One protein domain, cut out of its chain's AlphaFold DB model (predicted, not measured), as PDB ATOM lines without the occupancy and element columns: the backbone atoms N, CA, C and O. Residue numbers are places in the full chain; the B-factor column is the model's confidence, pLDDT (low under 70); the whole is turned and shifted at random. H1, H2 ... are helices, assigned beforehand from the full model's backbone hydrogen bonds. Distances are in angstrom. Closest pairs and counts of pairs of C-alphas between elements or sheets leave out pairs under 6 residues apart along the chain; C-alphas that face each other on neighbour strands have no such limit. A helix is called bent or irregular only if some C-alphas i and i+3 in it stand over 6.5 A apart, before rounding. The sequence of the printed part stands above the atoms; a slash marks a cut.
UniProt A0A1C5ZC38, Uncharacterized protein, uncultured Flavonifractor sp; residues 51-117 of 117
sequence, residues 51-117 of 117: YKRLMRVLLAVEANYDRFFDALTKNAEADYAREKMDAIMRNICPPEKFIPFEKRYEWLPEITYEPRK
ATOM      1  N   TYR A  51      27.757 -30.390 -21.633       96.25
ATOM      2  CA  TYR A  51      28.471 -31.669 -21.479       96.25
ATOM      3  C   TYR A  51      28.266 -32.673 -22.634       96.25
ATOM      4  O   TYR A  51      29.228 -33.156 -23.222       96.25
ATOM      5  N   LYS A  52      27.016 -32.948 -23.038       97.62
ATOM      6  CA  LYS A  52      26.719 -33.904 -24.130       97.62
ATOM      7  C   LYS A  52      27.284 -33.478 -25.493       97.62
ATOM      8  O   LYS A  52      27.537 -34.325 -26.346       97.62
ATOM      9  N   ARG A  53      27.401 -32.173 -25.756       97.44
ATOM     10  CA  ARG A  53      28.010 -31.654 -26.994       97.44
ATOM     11  C   ARG A  53      29.529 -31.709 -26.894       97.44
ATOM     12  O   ARG A  53      30.148 -32.197 -27.830       97.44
ATOM     13  N   LEU A  54      30.089 -31.310 -25.752       97.62
ATOM     14  CA  LEU A  54      31.524 -31.403 -25.477       97.62
ATOM     15  C   LEU A  54      32.037 -32.837 -25.636       97.62
ATOM     16  O   LEU A  54      32.977 -33.053 -26.387       97.62
ATOM     17  N   MET A  55      31.362 -33.835 -25.058       97.56
ATOM     18  CA  MET A  55      31.767 -35.239 -25.216       97.56
ATOM     19  C   MET A  55      31.776 -35.705 -26.675       97.56
ATOM     20  O   MET A  55      32.679 -36.429 -27.079       97.56
ATOM     21  N   ARG A  56      30.810 -35.266 -27.491       97.81
ATOM     22  CA  ARG A  56      30.812 -35.573 -28.931       97.81
ATOM     23  C   ARG A  56      31.996 -34.934 -29.651       97.81
ATOM     24  O   ARG A  56      32.570 -35.567 -30.529       97.81
ATOM     25  N   VAL A  57      32.362 -33.708 -29.277       96.75
ATOM     26  CA  VAL A  57      33.552 -33.035 -29.813       96.75
ATOM     27  C   VAL A  57      34.819 -33.783 -29.403       96.75
ATOM     28  O   VAL A  57      35.635 -34.060 -30.270       96.75
ATOM     29  N   LEU A  58      34.963 -34.175 -28.134       96.31
ATOM     30  CA  LEU A  58      36.142 -34.904 -27.653       96.31
ATOM     31  C   LEU A  58      36.331 -36.249 -28.370       96.31
ATOM     32  O   LEU A  58      37.431 -36.535 -28.828       96.31
ATOM     33  N   LEU A  59      35.254 -37.015 -28.568       96.81
ATOM     34  CA  LEU A  59      35.299 -38.256 -29.353       96.81
ATOM     35  C   LEU A  59      35.695 -38.005 -30.818       96.81
ATOM     36  O   LEU A  59      36.423 -38.791 -31.417       96.81
ATOM     37  N   ALA A  60      35.238 -36.899 -31.410       97.12
ATOM     38  CA  ALA A  60      35.639 -36.525 -32.763       97.12
ATOM     39  C   ALA A  60      37.107 -36.068 -32.830       97.12
ATOM     40  O   ALA A  60      37.775 -36.314 -33.832       97.12
ATOM     41  N   VAL A  61      37.619 -35.412 -31.784       95.19
ATOM     42  CA  VAL A  61      39.039 -35.048 -31.670       95.19
ATOM     43  C   VAL A  61      39.902 -36.303 -31.582       95.19
ATOM     44  O   VAL A  61      40.877 -36.390 -32.320       95.19
ATOM     45  N   GLU A  62      39.521 -37.283 -30.763       93.19
ATOM     46  CA  GLU A  62      40.203 -38.581 -30.669       93.19
ATOM     47  C   GLU A  62      40.232 -39.296 -32.030       93.19
ATOM     48  O   GLU A  62      41.301 -39.634 -32.534       93.19
ATOM     49  N   ALA A  63      39.085 -39.393 -32.710       95.81
ATOM     50  CA  ALA A  63      39.018 -39.987 -34.044       95.81
ATOM     51  C   ALA A  63      39.863 -39.228 -35.088       95.81
ATOM     52  O   ALA A  63      40.458 -39.835 -35.979       95.81
ATOM     53  N   ASN A  64      39.929 -37.894 -35.001       95.75
ATOM     54  CA  ASN A  64      40.787 -37.089 -35.872       95.75
ATOM     55  C   ASN A  64      42.271 -37.270 -35.546       95.75
ATOM     56  O   ASN A  64      43.084 -37.249 -36.469       95.75
ATOM     57  N   TYR A  65      42.625 -37.442 -34.271       92.31
ATOM     58  CA  TYR A  65      43.995 -37.729 -33.863       92.31
ATOM     59  C   TYR A  65      44.469 -39.026 -34.514       92.31
ATOM     60  O   TYR A  65      45.473 -39.002 -35.219       92.31
ATOM     61  N   ASP A  66      43.703 -40.111 -34.387       91.56
ATOM     62  CA  ASP A  66      44.041 -41.394 -35.011       91.56
ATOM     63  C   ASP A  66      44.120 -41.285 -36.537       91.56
ATOM     64  O   ASP A  66      45.052 -41.786 -37.164       91.56
ATOM     65  N   ARG A  67      43.166 -40.572 -37.148       93.44
ATOM     66  CA  ARG A  67      43.108 -40.378 -38.602       93.44
ATOM     67  C   ARG A  67      44.312 -39.623 -39.165       93.44
ATOM     68  O   ARG A  67      44.709 -39.891 -40.296       93.44
ATOM     69  N   PHE A  68      44.826 -38.634 -38.440       94.88
ATOM     70  CA  PHE A  68      45.861 -37.724 -38.937       94.88
ATOM     71  C   PHE A  68      47.209 -37.887 -38.240       94.88
ATOM     72  O   PHE A  68      48.128 -37.121 -38.530       94.88
ATOM     73  N   PHE A  69      47.362 -38.877 -37.358       91.31
ATOM     74  CA  PHE A  69      48.598 -39.099 -36.610       91.31
ATOM     75  C   PHE A  69      49.821 -39.205 -37.531       91.31
ATOM     76  O   PHE A  69      50.870 -38.626 -37.245       91.31
ATOM     77  N   ASP A  70      49.651 -39.858 -38.681       91.94
ATOM     78  CA  ASP A  70      50.693 -40.041 -39.690       91.94
ATOM     79  C   ASP A  70      51.290 -38.728 -40.205       91.94
ATOM     80  O   ASP A  70      52.482 -38.693 -40.511       91.94
ATOM     81  N   ALA A  71      50.531 -37.622 -40.189       92.56
ATOM     82  CA  ALA A  71      51.022 -36.296 -40.569       92.56
ATOM     83  C   ALA A  71      52.220 -35.841 -39.713       92.56
ATOM     84  O   ALA A  71      53.073 -35.088 -40.187       92.56
ATOM     85  N   LEU A  72      52.312 -36.318 -38.465       91.12
ATOM     86  CA  LEU A  72      53.408 -36.024 -37.538       91.12
ATOM     87  C   LEU A  72      54.622 -36.951 -37.723       91.12
ATOM     88  O   LEU A  72      55.624 -36.804 -37.022       91.12
ATOM     89  N   THR A  73      54.548 -37.922 -38.634       87.38
ATOM     90  CA  THR A  73      55.581 -38.944 -38.834       87.38
ATOM     91  C   THR A  73      56.394 -38.701 -40.116       87.38
ATOM     92  O   THR A  73      56.274 -37.662 -40.768       87.38
ATOM     93  N   LYS A  74      57.274 -39.657 -40.453       84.06
ATOM     94  CA  LYS A  74      58.016 -39.735 -41.728       84.06
ATOM     95  C   LYS A  74      57.583 -40.933 -42.582       84.06
ATOM     96  O   LYS A  74      58.372 -41.424 -43.390       84.06
ATOM     97  N   ASN A  75      56.415 -41.508 -42.310       86.94
ATOM     98  CA  ASN A  75      55.942 -42.638 -43.094       86.94
ATOM     99  C   ASN A  75      55.491 -42.179 -44.494       86.94
ATOM    100  O   ASN A  75      55.424 -40.983 -44.778       86.94
ATOM    101  N   ALA A  76      55.218 -43.141 -45.375       83.88
ATOM    102  CA  ALA A  76      54.854 -42.861 -46.764       83.88
ATOM    103  C   ALA A  76      53.513 -42.122 -46.916       83.88
ATOM    104  O   ALA A  76      53.280 -41.556 -47.968       83.88
ATOM    105  N   GLU A  77      52.665 -42.132 -45.884       88.75
ATOM    106  CA  GLU A  77      51.340 -41.495 -45.882       88.75
ATOM    107  C   GLU A  77      51.351 -40.102 -45.233       88.75
ATOM    108  O   GLU A  77      50.320 -39.429 -45.155       88.75
ATOM    109  N   ALA A  78      52.503 -39.657 -44.720       91.50
ATOM    110  CA  ALA A  78      52.599 -38.413 -43.971       91.50
ATOM    111  C   ALA A  78      52.266 -37.197 -44.847       91.50
ATOM    112  O   ALA A  78      51.565 -36.297 -44.395       91.50
ATOM    113  N   ASP A  79      52.724 -37.173 -46.099       90.69
ATOM    114  CA  ASP A  79      52.419 -36.123 -47.078       90.69
ATOM    115  C   ASP A  79      50.919 -36.055 -47.389       90.69
ATOM    116  O   ASP A  79      50.308 -34.989 -47.297       90.69
ATOM    117  N   TYR A  80      50.306 -37.207 -47.649       92.94
ATOM    118  CA  TYR A  80      48.882 -37.334 -47.899       92.94
ATOM    119  C   TYR A  80      48.060 -36.861 -46.692       92.94
ATOM    120  O   TYR A  80      47.112 -36.082 -46.841       92.94
ATOM    121  N   ALA A  81      48.437 -37.268 -45.476       94.31
ATOM    122  CA  ALA A  81      47.769 -36.841 -44.252       94.31
ATOM    123  C   ALA A  81      47.868 -35.317 -44.047       94.31
ATOM    124  O   ALA A  81      46.854 -34.676 -43.747       94.31
ATOM    125  N   ARG A  82      49.050 -34.721 -44.273       94.81
ATOM    126  CA  ARG A  82      49.273 -33.264 -44.195       94.81
ATOM    127  C   ARG A  82      48.423 -32.505 -45.210       94.81
ATOM    128  O   ARG A  82      47.722 -31.564 -44.835       94.81
ATOM    129  N   GLU A  83      48.401 -32.955 -46.464       95.06
ATOM    130  CA  GLU A  83      47.603 -32.328 -47.520       95.06
ATOM    131  C   GLU A  83      46.101 -32.388 -47.202       95.06
ATOM    132  O   GLU A  83      45.381 -31.396 -47.367       95.06
ATOM    133  N   LYS A  84      45.612 -33.523 -46.685       96.25
ATOM    134  CA  LYS A  84      44.210 -33.665 -46.265       96.25
ATOM    135  C   LYS A  84      43.851 -32.760 -45.094       96.25
ATOM    136  O   LYS A  84      42.765 -32.176 -45.112       96.25
ATOM    137  N   MET A  85      44.733 -32.611 -44.105       96.31
ATOM    138  CA  MET A  85      44.521 -31.655 -43.015       96.31
ATOM    139  C   MET A  85      44.424 -30.230 -43.553       96.31
ATOM    140  O   MET A  85      43.498 -29.502 -43.202       96.31
ATOM    141  N   ASP A  86      45.343 -29.834 -44.427       96.94
ATOM    142  CA  ASP A  86      45.351 -28.498 -45.010       96.94
ATOM    143  C   ASP A  86      44.131 -28.234 -45.891       96.94
ATOM    144  O   ASP A  86      43.568 -27.143 -45.842       96.94
ATOM    145  N   ALA A  87      43.655 -29.230 -46.640       96.75
ATOM    146  CA  ALA A  87      42.415 -29.117 -47.399       96.75
ATOM    147  C   ALA A  87      41.206 -28.835 -46.489       96.75
ATOM    148  O   ALA A  87      40.385 -27.979 -46.812       96.75
ATOM    149  N   ILE A  88      41.111 -29.506 -45.335       96.62
ATOM    150  CA  ILE A  88      40.055 -29.242 -44.345       96.62
ATOM    151  C   ILE A  88      40.216 -27.838 -43.755       96.62
ATOM    152  O   ILE A  88      39.252 -27.080 -43.696       96.62
ATOM    153  N   MET A  89      41.434 -27.465 -43.364       96.44
ATOM    154  CA  MET A  89      41.718 -26.162 -42.762       96.44
ATOM    155  C   MET A  89      41.449 -24.999 -43.722       96.44
ATOM    156  O   MET A  89      40.936 -23.973 -43.288       96.44
ATOM    157  N   ARG A  90      41.703 -25.164 -45.027       96.38
ATOM    158  CA  ARG A  90      41.353 -24.171 -46.060       96.38
ATOM    159  C   ARG A  90      39.850 -23.912 -46.167       96.38
ATOM    160  O   ARG A  90      39.463 -22.807 -46.519       96.38
ATOM    161  N   ASN A  91      39.013 -24.900 -45.857       96.12
ATOM    162  CA  ASN A  91      37.558 -24.723 -45.861       96.12
ATOM    163  C   ASN A  91      37.042 -24.027 -44.590       96.12
ATOM    164  O   ASN A  91      35.929 -23.510 -44.588       96.12
ATOM    165  N   ILE A  92      37.823 -24.048 -43.504       95.88
ATOM    166  CA  ILE A  92      37.456 -23.460 -42.207       95.88
ATOM    167  C   ILE A  92      37.992 -22.030 -42.090       95.88
ATOM    168  O   ILE A  92      37.307 -21.139 -41.588       95.88
ATOM    169  N   CYS A  93      39.233 -21.810 -42.517       93.69
ATOM    170  CA  CYS A  93      39.907 -20.527 -42.404       93.69
ATOM    171  C   CYS A  93      39.622 -19.641 -43.624       93.69
ATOM    172  O   CYS A  93      39.674 -20.126 -44.753       93.69
ATOM    173  N   PRO A  94      39.437 -18.323 -43.430       94.38
ATOM    174  CA  PRO A  94      39.551 -17.368 -44.526       94.38
ATOM    175  C   PRO A  94      40.916 -17.511 -45.229       94.38
ATOM    176  O   PRO A  94      41.917 -17.726 -44.528       94.38
ATOM    177  N   PRO A  95      40.994 -17.382 -46.569       92.81
ATOM    178  CA  PRO A  95      42.231 -17.600 -47.324       92.81
ATOM    179  C   PRO A  95      43.431 -16.801 -46.801       92.81
ATOM    180  O   PRO A  95      44.542 -17.319 -46.735       92.81
ATOM    181  N   GLU A  96      43.208 -15.565 -46.363       94.38
ATOM    182  CA  GLU A  96      44.234 -14.653 -45.858       94.38
ATOM    183  C   GLU A  96      44.783 -15.019 -44.470       94.38
ATOM    184  O   GLU A  96      45.845 -14.533 -44.082       94.38
ATOM    185  N   LYS A  97      44.085 -15.876 -43.714       94.25
ATOM    186  CA  LYS A  97      44.518 -16.353 -42.387       94.25
ATOM    187  C   LYS A  97      44.994 -17.802 -42.399       94.25
ATOM    188  O   LYS A  97      45.390 -18.320 -41.355       94.25
ATOM    189  N   PHE A  98      44.927 -18.473 -43.545       96.31
ATOM    190  CA  PHE A  98      45.343 -19.861 -43.659       96.31
ATOM    191  C   PHE A  98      46.871 -19.986 -43.547       96.31
ATOM    192  O   PHE A  98      47.623 -19.315 -44.253       96.31
ATOM    193  N   ILE A  99      47.325 -20.886 -42.672       94.88
ATOM    194  CA  ILE A  99      48.739 -21.221 -42.487       94.88
ATOM    195  C   ILE A  99      48.922 -22.695 -42.883       94.88
ATOM    196  O   ILE A  99      48.268 -23.550 -42.276       94.88
ATOM    197  N   PRO A 100      49.786 -23.009 -43.868       94.88
ATOM    198  CA  PRO A 100      50.013 -24.381 -44.311       94.88
ATOM    199  C   PRO A 100      50.647 -25.234 -43.211       94.88
ATOM    200  O   PRO A 100      51.300 -24.709 -42.303       94.88
ATOM    201  N   PHE A 101      50.458 -26.549 -43.295       94.62
ATOM    202  CA  PHE A 101      50.900 -27.514 -42.289       94.62
ATOM    203  C   PHE A 101      52.376 -27.342 -41.910       94.62
ATOM    204  O   PHE A 101      52.701 -27.252 -40.730       94.62
ATOM    205  N   GLU A 102      53.262 -27.211 -42.893       91.88
ATOM    206  CA  GLU A 102      54.714 -27.111 -42.705       91.88
ATOM    207  C   GLU A 102      55.102 -25.881 -41.875       91.88
ATOM    208  O   GLU A 102      56.077 -25.911 -41.131       91.88
ATOM    209  N   LYS A 103      54.304 -24.807 -41.947       93.25
ATOM    210  CA  LYS A 103      54.487 -23.608 -41.118       93.25
ATOM    211  C   LYS A 103      53.833 -23.734 -39.744       93.25
ATOM    212  O   LYS A 103      54.296 -23.112 -38.797       93.25
ATOM    213  N   ARG A 104      52.754 -24.515 -39.620       93.69
ATOM    214  CA  ARG A 104      52.107 -24.800 -38.325       93.69
ATOM    215  C   ARG A 104      52.956 -25.726 -37.450       93.69
ATOM    216  O   ARG A 104      52.861 -25.650 -36.229       93.69
ATOM    217  N   TYR A 105      53.774 -26.575 -38.069       93.25
ATOM    218  CA  TYR A 105      54.591 -27.586 -37.402       93.25
ATOM    219  C   TYR A 105      56.057 -27.534 -37.868       93.25
ATOM    220  O   TYR A 105      56.607 -28.536 -38.316       93.25
ATOM    221  N   GLU A 106      56.703 -26.374 -37.723       89.88
ATOM    222  CA  GLU A 106      58.079 -26.100 -38.191       89.88
ATOM    223  C   GLU A 106      59.158 -27.054 -37.639       89.88
ATOM    224  O   GLU A 106      60.204 -27.252 -38.249       89.88
ATOM    225  N   TRP A 107      58.904 -27.663 -36.478       87.44
ATOM    226  CA  TRP A 107      59.823 -28.599 -35.822       87.44
ATOM    227  C   TRP A 107      59.750 -30.013 -36.406       87.44
ATOM    228  O   TRP A 107      60.547 -30.878 -36.029       87.44
ATOM    229  N   LEU A 108      58.782 -30.275 -37.290       87.06
ATOM    230  CA  LEU A 108      58.687 -31.558 -37.963       87.06
ATOM    231  C   LEU A 108      59.699 -31.637 -39.104       87.06
ATOM    232  O   LEU A 108      59.873 -30.691 -39.869       87.06
ATOM    233  N   PRO A 109      60.351 -32.792 -39.260       79.25
ATOM    234  CA  PRO A 109      61.287 -32.990 -40.346       79.25
ATOM    235  C   PRO A 109      60.571 -32.981 -41.703       79.25
ATOM    236  O   PRO A 109      59.494 -33.570 -41.859       79.25
ATOM    237  N   GLU A 110      61.216 -32.359 -42.690       79.88
ATOM    238  CA  GLU A 110      60.755 -32.355 -44.078       79.88
ATOM    239  C   GLU A 110      60.724 -33.776 -44.655       79.88
ATOM    240  O   GLU A 110      61.573 -34.623 -44.348       79.88
ATOM    241  N   ILE A 111      59.715 -34.042 -45.486       80.25
ATOM    242  CA  ILE A 111      59.612 -35.294 -46.234       80.25
ATOM    243  C   ILE A 111      60.393 -35.101 -47.533       80.25
ATOM    244  O   ILE A 111      60.011 -34.307 -48.387       80.25
ATOM    245  N   THR A 112      61.506 -35.819 -47.671       76.56
ATOM    246  CA  THR A 112      62.359 -35.788 -48.865       76.56
ATOM    247  C   THR A 112      62.316 -37.142 -49.564       76.56
ATOM    248  O   THR A 112      62.595 -38.162 -48.932       76.56
ATOM    249  N   TYR A 113      62.041 -37.159 -50.870       73.62
ATOM    250  CA  TYR A 113      62.004 -38.382 -51.690       73.62
ATOM    251  C   TYR A 113      63.316 -38.648 -52.441       73.62
ATOM    252  O   TYR A 113      63.339 -39.431 -53.390       73.62
ATOM    253  N   GLU A 114      64.414 -37.994 -52.049       71.31
ATOM    254  CA  GLU A 114      65.707 -38.241 -52.681       71.31
ATOM    255  C   GLU A 114      66.118 -39.715 -52.512       71.31
ATOM    256  O   GLU A 114      66.031 -40.264 -51.404       71.31
ATOM    257  N   PRO A 115      66.579 -40.379 -53.586       54.78
ATOM    258  CA  PRO A 115      67.101 -41.728 -53.471       54.78
ATOM    259  C   PRO A 115      68.329 -41.701 -52.560       54.78
ATOM    260  O   PRO A 115      69.272 -40.942 -52.794       54.78
ATOM    261  N   ARG A 116      68.324 -42.531 -51.507       55.16
ATOM    262  CA  ARG A 116      69.513 -42.744 -50.669       55.16
ATOM    263  C   ARG A 116      70.674 -43.162 -51.580       55.16
ATOM    264  O   ARG A 116      70.575 -44.201 -52.229       55.16
ATOM    265  N   LYS A 117      71.719 -42.334 -51.638       43.75
ATOM    266  CA  LYS A 117      73.006 -42.686 -52.251       43.75
ATOM    267  C   LYS A 117      73.732 -43.740 -51.425       43.75
ATOM    268  O   LYS A 117      73.612 -43.687 -50.180       43.75
TER     269      LYS A 117
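What this domain is: This is residues 51 to 117 of the 117 residues of an uncharacterized protein of uncultured Flavonifractor sp (UniProt A0A1C5ZC38). Long helix H1 and shorter H2 meet near their ends as a V; residues 51 to 63 of H1 stick out, and tiny H3 packs on H2. The printed part has 67 residues with three named helices in chain order, all helix. It is loose, radius of gyration of the C-alphas 14.6 A, spanning 55 by 29 by 18 A.

How they stand to each other: From Tyr 51, follow H1, residues 51 to 72, to its kink of 44 degrees near residue 66; it is irregular, C-alphas 67 and 70 being 7.7 A apart. Its residues 68 to 72 alone touch H2, residues 78 to 92, the closest C-alphas being Ala 71 and Ala 78, 4.3 A; this hairpin has a steep tilt of 40 degrees, opposite ways. H2, with residues 82 to 86 alone, touches H3, residues 101 to 104: closest C-alphas Asp 86 and Phe 101, 6.3 A. O i to N i+4 pairs within hydrogen-bond range number 14 of 18 in H1 and 10 of 11 in H2; H3 is too short for one.

Where its parts are: Find C-alpha 51 at (28.471, -31.669, -21.479); H1 runs 30.0 A, H2 21.4 A. H3 ends at C-alpha 104 (52.107, -24.800, -38.325).

The domain as a whole: The printed part has no cut and no long link. Residues 115 to 117 have pLDDT under 70.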